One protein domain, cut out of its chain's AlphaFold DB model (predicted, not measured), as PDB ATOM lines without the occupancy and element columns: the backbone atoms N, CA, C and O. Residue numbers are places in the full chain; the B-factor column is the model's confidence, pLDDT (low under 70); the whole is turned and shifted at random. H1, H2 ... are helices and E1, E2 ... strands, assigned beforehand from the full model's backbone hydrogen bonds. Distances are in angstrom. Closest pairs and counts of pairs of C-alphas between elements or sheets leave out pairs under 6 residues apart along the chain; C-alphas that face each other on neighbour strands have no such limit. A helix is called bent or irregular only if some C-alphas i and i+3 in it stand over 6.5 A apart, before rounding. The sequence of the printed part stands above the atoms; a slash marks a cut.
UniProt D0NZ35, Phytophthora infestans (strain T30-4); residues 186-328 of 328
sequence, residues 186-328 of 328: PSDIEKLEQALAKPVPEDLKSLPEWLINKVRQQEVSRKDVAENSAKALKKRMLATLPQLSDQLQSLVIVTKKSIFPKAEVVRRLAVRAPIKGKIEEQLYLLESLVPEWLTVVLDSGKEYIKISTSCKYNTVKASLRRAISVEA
ATOM      1  N   PRO A 186       6.023  40.401  27.935       73.62
ATOM      2  CA  PRO A 186       7.206  40.758  27.158       73.62
ATOM      3  C   PRO A 186       8.127  41.716  27.930       73.62
ATOM      4  O   PRO A 186       7.656  42.700  28.498       73.62
ATOM      5  N   SER A 187       9.439  41.448  27.919       67.12
ATOM      6  CA  SER A 187      10.453  42.185  28.698       67.12
ATOM      7  C   SER A 187      10.401  43.698  28.504       67.12
ATOM      8  O   SER A 187      10.686  44.461  29.422       67.12
ATOM      9  N   ASP A 188      10.020  44.138  27.309       65.81
ATOM     10  CA  ASP A 188       9.935  45.554  26.953       65.81
ATOM     11  C   ASP A 188       8.803  46.258  27.720       65.81
ATOM     12  O   ASP A 188       8.895  47.443  28.031       65.81
ATOM     13  N   ILE A 189       7.745  45.522  28.074       66.38
ATOM     14  CA  ILE A 189       6.625  46.023  28.879       66.38
ATOM     15  C   ILE A 189       7.021  46.057  30.342       66.38
ATOM     16  O   ILE A 189       6.774  47.065  30.983       66.38
ATOM     17  N   GLU A 190       7.675  45.014  30.860       67.50
ATOM     18  CA  GLU A 190       8.157  45.013  32.247       67.50
ATOM     19  C   GLU A 190       9.120  46.185  32.480       67.50
ATOM     20  O   GLU A 190       8.971  46.936  33.443       67.50
ATOM     21  N   LYS A 191      10.060  46.410  31.550       70.75
ATOM     22  CA  LYS A 191      10.968  47.567  31.566       70.75
ATOM     23  C   LYS A 191      10.204  48.894  31.530       70.75
ATOM     24  O   LYS A 191      10.584  49.839  32.226       70.75
ATOM     25  N   LEU A 192       9.138  48.979  30.733       69.62
ATOM     26  CA  LEU A 192       8.334  50.189  30.606       69.62
ATOM     27  C   LEU A 192       7.461  50.452  31.841       69.62
ATOM     28  O   LEU A 192       7.448  51.575  32.335       69.62
ATOM     29  N   GLU A 193       6.776  49.441  32.370       67.44
ATOM     30  CA  GLU A 193       5.979  49.522  33.599       67.44
ATOM     31  C   GLU A 193       6.859  49.905  34.787       67.44
ATOM     32  O   GLU A 193       6.518  50.822  35.530       67.44
ATOM     33  N   GLN A 194       8.043  49.301  34.914       70.62
ATOM     34  CA  GLN A 194       9.022  49.687  35.931       70.62
ATOM     35  C   GLN A 194       9.506  51.129  35.759       70.62
ATOM     36  O   GLN A 194       9.736  51.821  36.747       70.62
ATOM     37  N   ALA A 195       9.690  51.608  34.526       71.06
ATOM     38  CA  ALA A 195      10.083  52.993  34.286       71.06
ATOM     39  C   ALA A 195       8.958  53.980  34.633       71.06
ATOM     40  O   ALA A 195       9.236  55.031  35.211       71.06
ATOM     41  N   LEU A 196       7.706  53.635  34.323       70.62
ATOM     42  CA  LEU A 196       6.523  54.441  34.634       70.62
ATOM     43  C   LEU A 196       6.182  54.428  36.133       70.62
ATOM     44  O   LEU A 196       5.774  55.459  36.657       70.62
ATOM     45  N   ALA A 197       6.418  53.318  36.836       72.88
ATOM     46  CA  ALA A 197       6.155  53.171  38.270       72.88
ATOM     47  C   ALA A 197       7.180  53.880  39.176       72.88
ATOM     48  O   ALA A 197       6.968  53.984  40.384       72.88
ATOM     49  N   LYS A 198       8.301  54.376  38.629       77.56
ATOM     50  CA  LYS A 198       9.288  55.128  39.421       77.56
ATOM     51  C   LYS A 198       8.673  56.427  39.955       77.56
ATOM     52  O   LYS A 198       8.010  57.135  39.185       77.56
ATOM     53  N   PRO A 199       8.926  56.792  41.226       78.38
ATOM     54  CA  PRO A 199       8.436  58.047  41.779       78.38
ATOM     55  C   PRO A 199       8.959  59.224  40.951       78.38
ATOM     56  O   PRO A 199      10.089  59.206  40.458       78.38
ATOM     57  N   VAL A 200       8.105  60.225  40.736       79.75
ATOM     58  CA  VAL A 200       8.493  61.455  40.037       79.75
ATOM     59  C   VAL A 200       9.381  62.276  40.983       79.75
ATOM     60  O   VAL A 200       8.934  62.570  42.095       79.75
ATOM     61  N   PRO A 201      10.620  62.631  40.585       82.62
ATOM     62  CA  PRO A 201      11.488  63.509  41.371       82.62
ATOM     63  C   PRO A 201      10.790  64.828  41.713       82.62
ATOM     64  O   PRO A 201      10.011  65.330  40.903       82.62
ATOM     65  N   GLU A 202      11.069  65.398  42.888       77.69
ATOM     66  CA  GLU A 202      10.371  66.599  43.373       77.69
ATOM     67  C   GLU A 202      10.483  67.784  42.407       77.69
ATOM     68  O   GLU A 202       9.482  68.446  42.136       77.69
ATOM     69  N   ASP A 203      11.649  67.940  41.778       79.81
ATOM     70  CA  ASP A 203      11.942  68.978  40.782       79.81
ATOM     71  C   ASP A 203      11.110  68.854  39.494       79.81
ATOM     72  O   ASP A 203      10.951  69.819  38.749       79.81
ATOM     73  N   LEU A 204      10.573  67.659  39.213       75.69
ATOM     74  CA  LEU A 204       9.797  67.357  38.008       75.69
ATOM     75  C   LEU A 204       8.286  67.284  38.278       75.69
ATOM     76  O   LEU A 204       7.523  67.093  37.334       75.69
ATOM     77  N   LYS A 205       7.829  67.468  39.529       75.44
ATOM     78  CA  LYS A 205       6.395  67.457  39.892       75.44
ATOM     79  C   LYS A 205       5.608  68.628  39.284       75.44
ATOM     80  O   LYS A 205       4.393  68.531  39.151       75.44
ATOM     81  N   SER A 206       6.282  69.722  38.922       82.69
ATOM     82  CA  SER A 206       5.680  70.890  38.261       82.69
ATOM     83  C   SER A 206       5.400  70.670  36.769       82.69
ATOM     84  O   SER A 206       4.704  71.474  36.148       82.69
ATOM     85  N   LEU A 207       5.934  69.592  36.178       81.38
ATOM     86  CA  LEU A 207       5.751  69.270  34.769       81.38
ATOM     87  C   LEU A 207       4.487  68.428  34.534       81.38
ATOM     88  O   LEU A 207       4.114  67.611  35.376       81.38
ATOM     89  N   PRO A 208       3.857  68.546  33.351       78.75
ATOM     90  CA  PRO A 208       2.727  67.699  32.988       78.75
ATOM     91  C   PRO A 208       3.090  66.207  32.971       78.75
ATOM     92  O   PRO A 208       4.081  65.802  32.358       78.75
ATOM     93  N   GLU A 209       2.229  65.365  33.551       74.44
ATOM     94  CA  GLU A 209       2.439  63.911  33.666       74.44
ATOM     95  C   GLU A 209       2.655  63.221  32.306       74.44
ATOM     96  O   GLU A 209       3.499  62.332  32.162       74.44
ATOM     97  N   TRP A 210       1.965  63.689  31.260       75.31
ATOM     98  CA  TRP A 210       2.130  63.166  29.901       75.31
ATOM     99  C   TRP A 210       3.556  63.363  29.359       75.31
ATOM    100  O   TRP A 210       4.052  62.512  28.614       75.31
ATOM    101  N   LEU A 211       4.228  64.461  29.729       74.00
ATOM    102  CA  LEU A 211       5.584  64.776  29.279       74.00
ATOM    103  C   LEU A 211       6.604  63.895  30.004       74.00
ATOM    104  O   LEU A 211       7.498  63.336  29.368       74.00
ATOM    105  N   ILE A 212       6.418  63.696  31.310       79.75
ATOM    106  CA  ILE A 212       7.253  62.819  32.140       79.75
ATOM    107  C   ILE A 212       7.186  61.377  31.620       79.75
ATOM    108  O   ILE A 212       8.218  60.743  31.380       79.75
ATOM    109  N   ASN A 213       5.976  60.876  31.357       77.50
ATOM    110  CA  ASN A 213       5.768  59.532  30.819       77.50
ATOM    111  C   ASN A 213       6.369  59.373  29.412       77.50
ATOM    112  O   ASN A 213       6.957  58.333  29.106       77.50
ATOM    113  N   LYS A 214       6.305  60.418  28.575       74.38
ATOM    114  CA  LYS A 214       6.933  60.439  27.245       74.38
ATOM    115  C   LYS A 214       8.461  60.355  27.319       74.38
ATOM    116  O   LYS A 214       9.059  59.597  26.556       74.38
ATOM    117  N   VAL A 215       9.094  61.095  28.233       82.06
ATOM    118  CA  VAL A 215      10.554  61.051  28.425       82.06
ATOM    119  C   VAL A 215      10.987  59.666  28.906       82.06
ATOM    120  O   VAL A 215      11.872  59.067  28.298       82.06
ATOM    121  N   ARG A 216      10.304  59.098  29.907       81.25
ATOM    122  CA  ARG A 216      10.580  57.741  30.422       81.25
ATOM    123  C   ARG A 216      10.510  56.678  29.326       81.25
ATOM    124  O   ARG A 216      11.406  55.846  29.209       81.25
ATOM    125  N   GLN A 217       9.487  56.737  28.475       72.31
ATOM    126  CA  GLN A 217       9.361  55.860  27.305       72.31
ATOM    127  C   GLN A 217      10.538  56.013  26.333       72.31
ATOM    128  O   GLN A 217      11.076  55.016  25.841       72.31
ATOM    129  N   GLN A 218      10.949  57.253  26.051       78.38
ATOM    130  CA  GLN A 218      12.057  57.532  25.140       78.38
ATOM    131  C   GLN A 218      13.397  57.045  25.706       78.38
ATOM    132  O   GLN A 218      14.224  56.534  24.953       78.38
ATOM    133  N   GLU A 219      13.608  57.154  27.016       81.94
ATOM    134  CA  GLU A 219      14.793  56.624  27.692       81.94
ATOM    135  C   GLU A 219      14.865  55.099  27.633       81.94
ATOM    136  O   GLU A 219      15.922  54.562  27.298       81.94
ATOM    137  N   VAL A 220      13.754  54.403  27.911       76.38
ATOM    138  CA  VAL A 220      13.670  52.936  27.782       76.38
ATOM    139  C   VAL A 220      13.968  52.524  26.344       76.38
ATOM    140  O   VAL A 220      14.881  51.738  26.108       76.38
ATOM    141  N   SER A 221      13.313  53.169  25.374       73.38
ATOM    142  CA  SER A 221      13.524  52.892  23.949       73.38
ATOM    143  C   SER A 221      14.983  53.108  23.525       73.38
ATOM    144  O   SER A 221      15.550  52.293  22.804       73.38
ATOM    145  N   ARG A 222      15.630  54.192  23.982       75.69
ATOM    146  CA  ARG A 222      17.050  54.463  23.694       75.69
ATOM    147  C   ARG A 222      17.968  53.408  24.308       75.69
ATOM    148  O   ARG A 222      18.904  52.971  23.639       75.69
ATOM    149  N   LYS A 223      17.704  52.999  25.553       74.62
ATOM    150  CA  LYS A 223      18.466  51.943  26.235       74.62
ATOM    151  C   LYS A 223      18.335  50.608  25.511       74.62
ATOM    152  O   LYS A 223      19.357  49.977  25.261       74.62
ATOM    153  N   ASP A 224      17.131  50.228  25.095       73.69
ATOM    154  CA  ASP A 224      16.900  48.975  24.369       73.69
ATOM    155  C   ASP A 224      17.587  48.970  22.998       73.69
ATOM    156  O   ASP A 224      18.209  47.979  22.617       73.69
ATOM    157  N   VAL A 225      17.550  50.087  22.261       76.81
ATOM    158  CA  VAL A 225      18.274  50.224  20.983       76.81
ATOM    159  C   VAL A 225      19.784  50.083  21.190       76.81
ATOM    160  O   VAL A 225      20.438  49.349  20.444       76.81
ATOM    161  N   ALA A 226      20.342  50.741  22.210       76.88
ATOM    162  CA  ALA A 226      21.759  50.631  22.547       76.88
ATOM    163  C   ALA A 226      22.137  49.187  22.921       76.88
ATOM    164  O   ALA A 226      23.073  48.631  22.345       76.88
ATOM    165  N   GLU A 227      21.367  48.549  23.805       79.44
ATOM    166  CA  GLU A 227      21.579  47.168  24.249       79.44
ATOM    167  C   GLU A 227      21.505  46.175  23.076       79.44
ATOM    168  O   GLU A 227      22.389  45.332  22.903       79.44
ATOM    169  N   ASN A 228      20.496  46.313  22.212       77.19
ATOM    170  CA  ASN A 228      20.320  45.459  21.038       77.19
ATOM    171  C   ASN A 228      21.439  45.652  20.011       77.19
ATOM    172  O   ASN A 228      21.930  44.672  19.448       77.19
ATOM    173  N   SER A 229      21.884  46.891  19.787       79.44
ATOM    174  CA  SER A 229      23.014  47.171  18.895       79.44
ATOM    175  C   SER A 229      24.324  46.558  19.413       79.44
ATOM    176  O   SER A 229      25.075  45.968  18.632       79.44
ATOM    177  N   ALA A 230      24.560  46.602  20.730       82.81
ATOM    178  CA  ALA A 230      25.723  45.996  21.371       82.81
ATOM    179  C   ALA A 230      25.688  44.461  21.280       82.81
ATOM    180  O   ALA A 230      26.679  43.842  20.885       82.81
ATOM    181  N   LYS A 231      24.531  43.843  21.553       84.38
ATOM    182  CA  LYS A 231      24.308  42.397  21.383       84.38
ATOM    183  C   LYS A 231      24.530  41.955  19.934       84.38
ATOM    184  O   LYS A 231      25.234  40.976  19.684       84.38
ATOM    185  N   ALA A 232      23.985  42.698  18.970       85.62
ATOM    186  CA  ALA A 232      24.168  42.421  17.548       85.62
ATOM    187  C   ALA A 232      25.642  42.535  17.124       85.62
ATOM    188  O   ALA A 232      26.130  41.691  16.371       85.62
ATOM    189  N   LEU A 233      26.368  43.540  17.629       86.12
ATOM    190  CA  LEU A 233      27.802  43.685  17.381       86.12
ATOM    191  C   LEU A 233      28.595  42.513  17.973       86.12
ATOM    192  O   LEU A 233      29.386  41.915  17.244       86.12
ATOM    193  N   LYS A 234      28.337  42.124  19.232       87.00
ATOM    194  CA  LYS A 234      28.985  40.960  19.868       87.00
ATOM    195  C   LYS A 234      28.755  39.689  19.047       87.00
ATOM    196  O   LYS A 234      29.709  38.990  18.715       87.00
ATOM    197  N   LYS A 235      27.512  39.429  18.628       87.69
ATOM    198  CA  LYS A 235      27.166  38.265  17.797       87.69
ATOM    199  C   LYS A 235      27.906  38.265  16.457       87.69
ATOM    200  O   LYS A 235      28.417  37.231  16.031       87.69
ATOM    201  N   ARG A 236      28.007  39.425  15.799       88.25
ATOM    202  CA  ARG A 236      28.788  39.577  14.559       88.25
ATOM    203  C   ARG A 236      30.280  39.332  14.789       88.25
ATOM    204  O   ARG A 236      30.916  38.685  13.958       88.25
ATOM    205  N   MET A 237      30.837  39.827  15.894       88.12
ATOM    206  CA  MET A 237      32.237  39.591  16.255       88.12
ATOM    207  C   MET A 237      32.504  38.102  16.456       88.12
ATOM    208  O   MET A 237      33.399  37.581  15.799       88.12
ATOM    209  N   LEU A 238      31.676  37.408  17.245       89.94
ATOM    210  CA  LEU A 238      31.770  35.959  17.461       89.94
ATOM    211  C   LEU A 238      31.686  35.169  16.144       89.94
ATOM    212  O   LEU A 238      32.525  34.310  15.880       89.94
ATOM    213  N   ALA A 239      30.736  35.510  15.267       89.06
ATOM    214  CA  ALA A 239      30.550  34.831  13.981       89.06
ATOM    215  C   ALA A 239      31.750  34.969  13.026       89.06
ATOM    216  O   ALA A 239      31.941  34.135  12.140       89.06
ATOM    217  N   THR A 240      32.564  36.013  13.192       90.06
ATOM    218  CA  THR A 240      33.708  36.308  12.317       90.06
ATOM    219  C   THR A 240      35.045  35.814  12.876       90.06
ATOM    220  O   THR A 240      36.031  35.775  12.135       90.06
ATOM    221  N   LEU A 241      35.085  35.350  14.133       91.25
ATOM    222  CA  LEU A 241      36.292  34.789  14.755       91.25
ATOM    223  C   LEU A 241      36.887  33.591  13.995       91.25
ATOM    224  O   LEU A 241      38.105  33.569  13.842       91.25
ATOM    225  N   PRO A 242      36.107  32.633  13.444       91.62
ATOM    226  CA  PRO A 242      36.684  31.524  12.682       91.62
ATOM    227  C   PRO A 242      37.455  31.990  11.441       91.62
ATOM    228  O   PRO A 242      38.532  31.475  11.141       91.62
ATOM    229  N   GLN A 243      36.944  33.007  10.743       90.56
ATOM    230  CA  GLN A 243      37.629  33.591   9.591       90.56
ATOM    231  C   GLN A 243      38.917  34.305  10.018       90.56
ATOM    232  O   GLN A 243      39.942  34.175   9.352       90.56
ATOM    233  N   LEU A 244      38.884  35.029  11.138       90.44
ATOM    234  CA  LEU A 244      40.063  35.701  11.679       90.44
ATOM    235  C   LEU A 244      41.125  34.690  12.147       90.44
ATOM    236  O   LEU A 244      42.311  34.879  11.879       90.44
ATOM    237  N   SER A 245      40.706  33.565  12.738       91.81
ATOM    238  CA  SER A 245      41.611  32.467  13.096       91.81
ATOM    239  C   SER A 245      42.287  31.842  11.867       91.81
ATOM    240  O   SER A 245      43.488  31.579  11.902       91.81
ATOM    241  N   ASP A 246      41.576  31.710  10.738       92.19
ATOM    242  CA  ASP A 246      42.156  31.187   9.491       92.19
ATOM    243  C   ASP A 246      43.231  32.132   8.933       92.19
ATOM    244  O   ASP A 246      44.266  31.690   8.425       92.19
ATOM    245  N   GLN A 247      43.014  33.444   9.055       90.31
ATOM    246  CA  GLN A 247      43.985  34.453   8.632       90.31
ATOM    247  C   GLN A 247      45.244  34.437   9.506       90.31
ATOM    248  O   GLN A 247      46.353  34.497   8.975       90.31
ATOM    249  N   LEU A 248      45.086  34.305  10.826       90.94
ATOM    250  CA  LEU A 248      46.205  34.161  11.761       90.94
ATOM    251  C   LEU A 248      47.012  32.892  11.485       90.94
ATOM    252  O   LEU A 248      48.236  32.951  11.377       90.94
ATOM    253  N   GLN A 249      46.335  31.760  11.291       91.88
ATOM    254  CA  GLN A 249      47.001  30.506  10.953       91.88
ATOM    255  C   GLN A 249      47.759  30.616   9.622       91.88
ATOM    256  O   GLN A 249      48.900  30.167   9.514       91.88
ATOM    257  N   SER A 250      47.162  31.261   8.617       91.31
ATOM    258  CA  SER A 250      47.821  31.517   7.331       91.31
ATOM    259  C   SER A 250      49.072  32.383   7.498       91.31
ATOM    260  O   SER A 250      50.099  32.111   6.875       91.31
ATOM    261  N   LEU A 251      49.023  33.398   8.368       89.88
ATOM    262  CA  LEU A 251      50.172  34.251   8.672       89.88
ATOM    263  C   LEU A 251      51.323  33.450   9.298       89.88
ATOM    264  O   LEU A 251      52.471  33.619   8.880       89.88
ATOM    265  N   VAL A 252      51.025  32.552  10.242       91.75
ATOM    266  CA  VAL A 252      52.016  31.647  10.855       91.75
ATOM    267  C   VAL A 252      52.663  30.756   9.798       91.75
ATOM    268  O   VAL A 252      53.887  30.658   9.746       91.75
ATOM    269  N   ILE A 253      51.861  30.154   8.915       90.50
ATOM    270  CA  ILE A 253      52.350  29.257   7.858       90.50
ATOM    271  C   ILE A 253      53.284  29.997   6.891       90.50
ATOM    272  O   ILE A 253      54.373  29.509   6.592       90.50
ATOM    273  N   VAL A 254      52.886  31.185   6.424       91.50
ATOM    274  CA  VAL A 254      53.657  31.963   5.437       91.50
ATOM    275  C   VAL A 254      54.953  32.510   6.032       91.50
ATOM    276  O   VAL A 254      55.994  32.488   5.383       91.50
ATOM    277  N   THR A 255      54.904  33.014   7.266       89.06
ATOM    278  CA  THR A 255      56.066  33.662   7.894       89.06
ATOM    279  C   THR A 255      56.981  32.690   8.632       89.06
ATOM    280  O   THR A 255      58.105  33.065   8.959       89.06
ATOM    281  N   LYS A 256      56.507  31.466   8.910       88.50
ATOM    282  CA  LYS A 256      57.162  30.460   9.764       88.50
ATOM    283  C   LYS A 256      57.518  30.989  11.162       88.50
ATOM    284  O   LYS A 256      58.460  30.511  11.789       88.50
ATOM    285  N   LYS A 257      56.771  31.985  11.652       90.00
ATOM    286  CA  LYS A 257      56.912  32.584  12.987       90.00
ATOM    287  C   LYS A 257      55.654  32.314  13.806       90.00
ATOM    288  O   LYS A 257      54.555  32.292  13.264       90.00
ATOM    289  N   SER A 258      55.823  32.133  15.110       89.06
ATOM    290  CA  SER A 258      54.732  31.902  16.066       89.06
ATOM    291  C   SER A 258      54.488  33.086  17.003       89.06
ATOM    292  O   SER A 258      53.516  33.075  17.749       89.06
ATOM    293  N   ILE A 259      55.348  34.107  16.977       92.50
ATOM    294  CA  ILE A 259      55.251  35.292  17.833       92.50
ATOM    295  C   ILE A 259      55.294  36.537  16.951       92.50
ATOM    296  O   ILE A 259      56.184  36.679  16.108       92.50
ATOM    297  N   PHE A 260      54.337  37.439  17.155       93.19
ATOM    298  CA  PHE A 260      54.198  38.666  16.374       93.19
ATOM    299  C   PHE A 260      53.892  39.859  17.276       93.19
ATOM    300  O   PHE A 260      53.117  39.709  18.215       93.19
ATOM    301  N   PRO A 261      54.403  41.064  16.982       92.62
ATOM    302  CA  PRO A 261      53.891  42.277  17.611       92.62
ATOM    303  C   PRO A 261      52.391  42.434  17.314       92.62
ATOM    304  O   PRO A 261      51.988  42.345  16.150       92.62
ATOM    305  N   LYS A 262      51.558  42.714  18.324       89.50
ATOM    306  CA  LYS A 262      50.100  42.860  18.148       89.50
ATOM    307  C   LYS A 262      49.759  43.924  17.102       89.50
ATOM    308  O   LYS A 262      48.950  43.673  16.214       89.50
ATOM    309  N   ALA A 263      50.453  45.063  17.129       89.44
ATOM    310  CA  ALA A 263      50.279  46.141  16.152       89.44
ATOM    311  C   ALA A 263      50.535  45.694  14.696       89.44
ATOM    312  O   ALA A 263      49.868  46.164  13.773       89.44
ATOM    313  N   GLU A 264      51.474  44.768  14.476       90.81
ATOM    314  CA  GLU A 264      51.742  44.207  13.147       90.81
ATOM    315  C   GLU A 264      50.601  43.292  12.697       90.81
ATOM    316  O   GLU A 264      50.149  43.376  11.554       90.81
ATOM    317  N   VAL A 265      50.102  42.450  13.604       90.56
ATOM    318  CA  VAL A 265      48.971  41.559  13.330       90.56
ATOM    319  C   VAL A 265      47.724  42.369  12.995       90.56
ATOM    320  O   VAL A 265      47.113  42.132  11.956       90.56
ATOM    321  N   VAL A 266      47.391  43.379  13.801       90.44
ATOM    322  CA  VAL A 266      46.250  44.274  13.551       90.44
ATOM    323  C   VAL A 266      46.359  44.918  12.168       90.44
ATOM    324  O   VAL A 266      45.402  44.868  11.396       90.44
ATOM    325  N   ARG A 267      47.536  45.447  11.804       89.19
ATOM    326  CA  ARG A 267      47.759  46.076  10.494       89.19
ATOM    327  C   ARG A 267      47.580  45.096   9.335       89.19
ATOM    328  O   ARG A 267      46.938  45.434   8.343       89.19
ATOM    329  N   ARG A 268      48.127  43.881   9.446       86.56
ATOM    330  CA  ARG A 268      48.027  42.858   8.388       86.56
ATOM    331  C   ARG A 268      46.616  42.318   8.230       86.56
ATOM    332  O   ARG A 268      46.156  42.131   7.105       86.56
ATOM    333  N   LEU A 269      45.933  42.075   9.344       86.00
ATOM    334  CA  LEU A 269      44.569  41.563   9.330       86.00
ATOM    335  C   LEU A 269      43.564  42.631   8.891       86.00
ATOM    336  O   LEU A 269      42.560  42.280   8.279       86.00
ATOM    337  N   ALA A 270      43.848  43.924   9.098       84.31
ATOM    338  CA  ALA A 270      42.950  45.024   8.728       84.31
ATOM    339  C   ALA A 270      42.539  45.039   7.256       84.31
ATOM    340  O   ALA A 270      41.403  45.392   6.947       84.31
ATOM    341  N   VAL A 271      43.417  44.591   6.356       79.19
ATOM    342  CA  VAL A 271      43.145  44.550   4.911       79.19
ATOM    343  C   VAL A 271      41.991  43.600   4.574       79.19
ATOM    344  O   VAL A 271      41.233  43.852   3.641       79.19
ATOM    345  N   ARG A 272      41.843  42.506   5.329       76.75
ATOM    346  CA  ARG A 272      40.831  41.460   5.096       76.75
ATOM    347  C   ARG A 272      39.927  41.247   6.310       76.75
ATOM    348  O   ARG A 272      39.305  40.189   6.430       76.75
ATOM    349  N   ALA A 273      39.880  42.222   7.214       73.88
ATOM    350  CA  ALA A 273      39.148  42.104   8.460       73.88
ATOM    351  C   ALA A 273      37.638  42.053   8.181       73.88
ATOM    352  O   ALA A 273      37.112  42.952   7.518       73.88
ATOM    353  N   PRO A 274      36.918  41.056   8.722       68.81
ATOM    354  CA  PRO A 274      35.466  40.974   8.574       68.81
ATOM    355  C   PRO A 274      34.736  42.163   9.219       68.81
ATOM    356  O   PRO A 274      33.664  42.562   8.764       68.81
ATOM    357  N   ILE A 275      35.323  42.742  10.276       79.75
ATOM    358  CA  ILE A 275      34.821  43.932  10.970       79.75
ATOM    359  C   ILE A 275      35.969  44.937  11.097       79.75
ATOM    360  O   ILE A 275      36.943  44.717  11.818       79.75
ATOM    361  N   LYS A 276      35.863  46.056  10.375       78.06
ATOM    362  CA  LYS A 276      36.891  47.104  10.370       78.06
ATOM    363  C   LYS A 276      37.032  47.733  11.758       78.06
ATOM    364  O   LYS A 276      36.033  48.033  12.403       78.06
ATOM    365  N   GLY A 277      38.275  47.950  12.190       81.19
ATOM    366  CA  GLY A 277      38.588  48.646  13.442       81.19
ATOM    367  C   GLY A 277      38.246  47.882  14.725       81.19
ATOM    368  O   GLY A 277      38.323  48.482  15.786       81.19
ATOM    369  N   LYS A 278      37.866  46.596  14.635       86.62
ATOM    370  CA  LYS A 278      37.511  45.747  15.791       86.62
ATOM    371  C   LYS A 278      38.408  44.528  15.994       86.62
ATOM    372  O   LYS A 278      38.068  43.591  16.709       86.62
ATOM    373  N   ILE A 279      39.551  44.523  15.318       87.00
ATOM    374  CA  ILE A 279      40.465  43.379  15.284       87.00
ATOM    375  C   ILE A 279      41.078  43.152  16.659       87.00
ATOM    376  O   ILE A 279      41.228  42.011  17.066       87.00
ATOM    377  N   GLU A 280      41.401  44.220  17.386       88.06
ATOM    378  CA  GLU A 280      41.966  44.105  18.728       88.06
ATOM    379  C   GLU A 280      41.000  43.423  19.687       88.06
ATOM    380  O   GLU A 280      41.372  42.456  20.346       88.06
ATOM    381  N   GLU A 281      39.737  43.846  19.699       87.75
ATOM    382  CA  GLU A 281      38.719  43.203  20.522       87.75
ATOM    383  C   GLU A 281      38.472  41.749  20.090       87.75
ATOM    384  O   GLU A 281      38.261  40.883  20.934       87.75
ATOM    385  N   GLN A 282      38.554  41.441  18.792       87.50
ATOM    386  CA  GLN A 282      38.469  40.061  18.301       87.50
ATOM    387  C   GLN A 282      39.669  39.195  18.710       87.50
ATOM    388  O   GLN A 282      39.499  37.994  18.909       87.50
ATOM    389  N   LEU A 283      40.863  39.775  18.848       88.12
ATOM    390  CA  LEU A 283      42.051  39.066  19.325       88.12
ATOM    391  C   LEU A 283      41.927  38.713  20.810       88.12
ATOM    392  O   LEU A 283      42.209  37.573  21.170       88.12
ATOM    393  N   TYR A 284      41.427  39.633  21.637       89.94
ATOM    394  CA  TYR A 284      41.136  39.337  23.044       89.94
ATOM    395  C   TYR A 284      40.029  38.283  23.197       89.94
ATOM    396  O   TYR A 284      40.125  37.411  24.054       89.94
ATOM    397  N   LEU A 285      39.007  38.292  22.330       87.88
ATOM    398  CA  LEU A 285      37.999  37.222  22.310       87.88
ATOM    399  C   LEU A 285      38.592  35.862  21.906       87.88
ATOM    400  O   LEU A 285      38.169  34.829  22.417       87.88
ATOM    401  N   LEU A 286      39.556  35.823  20.983       89.44
ATOM    402  CA  LEU A 286      40.235  34.570  20.635       89.44
ATOM    403  C   LEU A 286      41.087  34.043  21.790       89.44
ATOM    404  O   LEU A 286      41.082  32.839  22.027       89.44
ATOM    405  N   GLU A 287      41.779  34.931  22.505       89.19
ATOM    406  CA  GLU A 287      42.521  34.580  23.717       89.19
ATOM    407  C   GLU A 287      41.593  34.013  24.799       89.19
ATOM    408  O   GLU A 287      41.908  32.988  25.396       89.19
ATOM    409  N   SER A 288      40.422  34.623  25.017       88.69
ATOM    410  CA  SER A 288      39.479  34.142  26.034       88.69
ATOM    411  C   SER A 288      38.835  32.802  25.672       88.69
ATOM    412  O   SER A 288      38.585  31.986  26.555       88.69
ATOM    413  N   LEU A 289      38.534  32.572  24.387       88.44
ATOM    414  CA  LEU A 289      37.842  31.361  23.929       88.44
ATOM    415  C   LEU A 289      38.787  30.183  23.674       88.44
ATOM    416  O   LEU A 289      38.349  29.036  23.747       88.44
ATOM    417  N   VAL A 290      40.042  30.454  23.302       89.94
ATOM    418  CA  VAL A 290      41.012  29.430  22.883       89.94
ATOM    419  C   VAL A 290      42.421  29.736  23.428       89.94
ATOM    420  O   VAL A 290      43.380  29.872  22.653       89.94
ATOM    421  N   PRO A 291      42.572  29.858  24.763       87.56
ATOM    422  CA  PRO A 291      43.832  30.248  25.401       87.56
ATOM    423  C   PRO A 291      44.965  29.239  25.161       87.56
ATOM    424  O   PRO A 291      46.143  29.582  25.223       87.56
ATOM    425  N   GLU A 292      44.637  27.984  24.842       85.56
ATOM    426  CA  GLU A 292      45.612  26.952  24.489       85.56
ATOM    427  C   GLU A 292      46.307  27.202  23.141       85.56
ATOM    428  O   GLU A 292      47.345  26.598  22.846       85.56
ATOM    429  N   TRP A 293      45.727  28.066  22.301       91.62
ATOM    430  CA  TRP A 293      46.241  28.373  20.973       91.62
ATOM    431  C   TRP A 293      46.773  29.795  20.853       91.62
ATOM    432  O   TRP A 293      47.854  29.968  20.292       91.62
ATOM    433  N   LEU A 294      46.055  30.797  21.365       90.44
ATOM    434  CA  LEU A 294      46.440  32.203  21.247       90.44
ATOM    435  C   LEU A 294      46.568  32.839  22.627       90.44
ATOM    436  O   LEU A 294      45.643  32.783  23.426       90.44
ATOM    437  N   THR A 295      47.707  33.484  22.869       88.69
ATOM    438  CA  THR A 295      47.984  34.227  24.107       88.69
ATOM    439  C   THR A 295      48.573  35.592  23.781       88.69
ATOM    440  O   THR A 295      49.400  35.714  22.868       88.69
ATOM    441  N   VAL A 296      48.153  36.621  24.514       85.56
ATOM    442  CA  VAL A 296      48.704  37.972  24.431       85.56
ATOM    443  C   VAL A 296      49.725  38.138  25.555       85.56
ATOM    444  O   VAL A 296      49.417  38.028  26.736       85.56
ATOM    445  N   VAL A 297      50.982  38.371  25.184       84.38
ATOM    446  CA  VAL A 297      52.110  38.528  26.107       84.38
ATOM    447  C   VAL A 297      52.577  39.973  26.074       84.38
ATOM    448  O   VAL A 297      52.744  40.549  25.001       84.38
ATOM    449  N   LEU A 298      52.823  40.555  27.242       82.19
ATOM    450  CA  LEU A 298      53.391  41.891  27.362       82.19
ATOM    451  C   LEU A 298      54.895  41.790  27.628       82.19
ATOM    452  O   LEU A 298      55.307  41.190  28.617       82.19
ATOM    453  N   ASP A 299      55.703  42.383  26.753       81.25
ATOM    454  CA  ASP A 299      57.155  42.481  26.919       81.25
ATOM    455  C   ASP A 299      57.611  43.917  26.638       81.25
ATOM    456  O   ASP A 299      57.260  44.512  25.617       81.25
ATOM    457  N   SER A 300      58.369  44.501  27.572       75.62
ATOM    458  CA  SER A 300      58.919  45.861  27.459       75.62
ATOM    459  C   SER A 300      57.883  46.938  27.075       75.62
ATOM    460  O   SER A 300      58.152  47.831  26.270       75.62
ATOM    461  N   GLY A 301      56.663  46.831  27.619       77.00
ATOM    462  CA  GLY A 301      55.558  47.764  27.354       77.00
ATOM    463  C   GLY A 301      54.879  47.591  25.988       77.00
ATOM    464  O   GLY A 301      54.066  48.428  25.603       77.00
ATOM    465  N   LYS A 302      55.199  46.527  25.242       81.31
ATOM    466  CA  LYS A 302      54.585  46.197  23.950       81.31
ATOM    467  C   LYS A 302      53.873  44.850  24.026       81.31
ATOM    468  O   LYS A 302      54.387  43.892  24.595       81.31
ATOM    469  N   GLU A 303      52.691  44.777  23.423       84.69
ATOM    470  CA  GLU A 303      51.919  43.536  23.338       84.69
ATOM    471  C   GLU A 303      52.359  42.693  22.133       84.69
ATOM    472  O   GLU A 303      52.473  43.176  20.999       84.69
ATOM    473  N   TYR A 304      52.546  41.404  22.381       87.94
ATOM    474  CA  TYR A 304      52.883  40.382  21.405       87.94
ATOM    475  C   TYR A 304      51.822  39.290  21.420       87.94
ATOM    476  O   TYR A 304      51.311  38.909  22.464       87.94
ATOM    477  N   ILE A 305      51.510  38.758  20.248       91.44
ATOM    478  CA  ILE A 305      50.610  37.626  20.082       91.44
ATOM    479  C   ILE A 305      51.468  36.394  19.870       91.44
ATOM    480  O   ILE A 305      52.213  36.314  18.887       91.44
ATOM    481  N   LYS A 306      51.353  35.439  20.787       90.62
ATOM    482  CA  LYS A 306      51.981  34.128  20.698       90.62
ATOM    483  C   LYS A 306      50.930  33.105  20.283       90.62
ATOM    484  O   LYS A 306      49.929  32.913  20.969       90.62
ATOM    485  N   ILE A 307      51.193  32.443  19.164       92.00
ATOM    486  CA  ILE A 307      50.360  31.386  18.597       92.00
ATOM    487  C   ILE A 307      51.064  30.051  18.819       92.00
ATOM    488  O   ILE A 307      52.190  29.842  18.365       92.00
ATOM    489  N   SER A 308      50.411  29.138  19.527       86.88
ATOM    490  CA  SER A 308      50.961  27.822  19.824       86.88
ATOM    491  C   SER A 308      50.991  26.936  18.577       86.88
ATOM    492  O   SER A 308      49.981  26.758  17.896       86.88
ATOM    493  N   THR A 309      52.151  26.344  18.295       82.75
ATOM    494  CA  THR A 309      52.344  25.370  17.208       82.75
ATOM    495  C   THR A 309      52.235  23.918  17.676       82.75
ATOM    496  O   THR A 309      52.244  23.015  16.844       82.75
ATOM    497  N   SER A 310      52.121  23.673  18.987       79.75
ATOM    498  CA  SER A 310      51.992  22.319  19.546       79.75
ATOM    499  C   SER A 310      50.605  21.709  19.314       79.75
ATOM    500  O   SER A 310      50.460  20.488  19.274       79.75
ATOM    501  N   CYS A 311      49.586  22.548  19.123       80.69
ATOM    502  CA  CYS A 311      48.200  22.138  18.936       80.69
ATOM    503  C   CYS A 311      47.843  22.058  17.443       80.69
ATOM    504  O   CYS A 311      48.142  22.962  16.661       80.69
ATOM    505  N   LYS A 312      47.136  20.998  17.027       87.50
ATOM    506  CA  LYS A 312      46.608  20.898  15.656       87.50
ATOM    507  C   LYS A 312      45.515  21.951  15.443       87.50
ATOM    508  O   LYS A 312      44.489  21.924  16.122       87.50
ATOM    509  N   TYR A 313      45.684  22.816  14.442       90.19
ATOM    510  CA  TYR A 313      44.751  23.917  14.159       90.19
ATOM    511  C   TYR A 313      43.297  23.463  13.927       90.19
ATOM    512  O   TYR A 313      42.360  24.130  14.352       90.19
ATOM    513  N   ASN A 314      43.073  22.291  13.325       89.69
ATOM    514  CA  ASN A 314      41.712  21.767  13.135       89.69
ATOM    515  C   ASN A 314      40.983  21.515  14.466       89.69
ATOM    516  O   ASN A 314      39.780  21.764  14.562       89.69
ATOM    517  N   THR A 315      41.705  21.070  15.497       91.44
ATOM    518  CA  THR A 315      41.159  20.853  16.844       91.44
ATOM    519  C   THR A 315      40.822  22.182  17.513       91.44
ATOM    520  O   THR A 315      39.731  22.331  18.059       91.44
ATOM    521  N   VAL A 316      41.708  23.172  17.381       90.94
ATOM    522  CA  VAL A 316      41.493  24.556  17.836       90.94
ATOM    523  C   VAL A 316      40.248  25.150  17.175       90.94
ATOM    524  O   VAL A 316      39.367  25.664  17.855       90.94
ATOM    525  N   LYS A 317      40.107  25.009  15.853       91.31
ATOM    526  CA  LYS A 317      38.954  25.520  15.099       91.31
ATOM    527  C   LYS A 317      37.640  24.856  15.519       91.31
ATOM    528  O   LYS A 317      36.603  25.518  15.571       91.31
ATOM    529  N   ALA A 318      37.660  23.558  15.822       91.31
ATOM    530  CA  ALA A 318      36.504  22.858  16.381       91.31
ATOM    531  C   ALA A 318      36.179  23.338  17.808       91.31
ATOM    532  O   ALA A 318      35.008  23.536  18.127       91.31
ATOM    533  N   SER A 319      37.198  23.574  18.640       90.50
ATOM    534  CA  SER A 319      37.051  24.148  19.984       90.50
ATOM    535  C   SER A 319      36.420  25.541  19.933       90.50
ATOM    536  O   SER A 319      35.378  25.761  20.545       90.50
ATOM    537  N   LEU A 320      36.951  26.424  19.082       92.50
ATOM    538  CA  LEU A 320      36.436  27.771  18.850       92.50
ATOM    539  C   LEU A 320      34.961  27.756  18.432       92.50
ATOM    540  O   LEU A 320      34.160  28.510  18.970       92.50
ATOM    541  N   ARG A 321      34.573  26.877  17.499       92.00
ATOM    542  CA  ARG A 321      33.167  26.748  17.079       92.00
ATOM    543  C   ARG A 321      32.257  26.316  18.225       92.00
ATOM    544  O   ARG A 321      31.178  26.880  18.361       92.00
ATOM    545  N   ARG A 322      32.690  25.355  19.052       90.12
ATOM    546  CA  ARG A 322      31.932  24.933  20.241       90.12
ATOM    547  C   ARG A 322      31.792  26.078  21.243       90.12
ATOM    548  O   ARG A 322      30.689  26.313  21.715       90.12
ATOM    549  N   ALA A 323      32.872  26.807  21.515       87.94
ATOM    550  CA  ALA A 323      32.860  27.942  22.433       87.94
ATOM    551  C   ALA A 323      31.941  29.074  21.934       87.94
ATOM    552  O   ALA A 323      31.131  29.594  22.696       87.94
ATOM    553  N   ILE A 324      31.966  29.376  20.629       89.81
ATOM    554  CA  ILE A 324      31.032  30.325  20.003       89.81
ATOM    555  C   ILE A 324      29.580  29.865  20.174       89.81
ATOM    556  O   ILE A 324      28.732  30.692  20.478       89.81
ATOM    557  N   SER A 325      29.274  28.575  20.002       86.25
ATOM    558  CA  SER A 325      27.911  28.053  20.194       86.25
ATOM    559  C   SER A 325      27.407  28.151  21.636       86.25
ATOM    560  O   SER A 325      26.199  28.179  21.832       86.25
ATOM    561  N   VAL A 326      28.303  28.192  22.626       85.62
ATOM    562  CA  VAL A 326      27.946  28.379  24.042       85.62
ATOM    563  C   VAL A 326      27.726  29.861  24.373       85.62
ATOM    564  O   VAL A 326      26.878  30.180  25.200       85.62
ATOM    565  N   GLU A 327      28.462  30.769  23.725       73.50
ATOM    566  CA  GLU A 327      28.326  32.222  23.925       73.50
ATOM    567  C   GLU A 327      27.253  32.914  23.057       73.50
ATOM    568  O   GLU A 327      26.936  34.082  23.316       73.50
ATOM    569  N   ALA A 328      26.750  32.252  22.009       59.06
ATOM    570  CA  ALA A 328      25.828  32.807  21.004       59.06
ATOM    571  C   ALA A 328      24.346  32.761  21.403       59.06
ATOM    572  O   ALA A 328      23.625  33.700  20.980       59.06
TER     573      ALA A 328
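This is residues 186 to 328 of the 328 residues of a protein of Phytophthora infestans (strain T30-4) (UniProt D0NZ35). One long helix, H2, runs from a two-helix arm into a small head: its first arm, H2a, makes most of the length, and H1 folds back on the far end of H2a. In the head, H2b, H3 and H4 pack on a small three-stranded sheet, with H5 beside H2b and across H4. The 143 printed residues hold five named helices and three strands, in the order H1 H2 E1 H3 H4 E2 E3 H5; the antiparallel sheet runs E1, E3, E2, and the class is mostly helix. The whole is extended, with a radius of gyration of the C-alphas of 22.5 A and spans of 71 by 33 by 24 A.

Find C-alpha 187 at (10.453, 42.185, 28.698), where H1, residues 187 to 196, begins. H2, residues 209 to 255, was assigned as one helix by its hydrogen bonds but is bent: C-alphas 239 and 242 are 7.1 A apart. Its arm H2a, residues 209 to 239, starts at (2.439, 63.911, 33.666) and is 45.0 A long; H2b, residues 242 to 255, is 20.1 A. Next come E1, 259 to 261; H3, 262 to 270; H4, 279 to 289; E2, 294 to 299; and E3, 302 to 307. H5, residues 313 to 327, is 20.8 A long and ends at (28.326, 32.222, 23.925).

H1 and H2a form a helical hairpin and touch, closest at the C-alphas of Ala 195 and Arg 216, 6.1 A apart. Past the bend, H2b touches H5 at a shallow tilt of 25 degrees, opposite ways; the closest C-alphas, of Pro 242 and Lys 317, are 6.9 A apart. In the sheet, look for N 260 and O 305 at 3.0 A between E1 and E3, and N 297 and O 304 at 2.8 A between E3 and E2, a hairpin. E1, H3, H4 and E2 make a split strand-helix-strand unit, two strands running the same way with E3 between them, its crossover right-handed. H4 lies over E2, 7.8 A over the sheet, on the same face as H3. H4 touches H5 about perpendicular, 88 degrees, closest at the C-alphas of Leu 289 and Ala 323, 6.2 A apart. In each helix or arm every O i to N i+4 pair is within hydrogen-bond range.

The C-alphas of Ser 206 and Lys 256, the two farthest apart, are 71.4 A apart. Residues 225 to 230 of H2 stand free. The printed part has no cut, and H1 to H2 is a long link of 12 residues. Mean pLDDT of the printed part is 83.5; residues 187 to 190, 192 to 193, 274 and 328 are under 70.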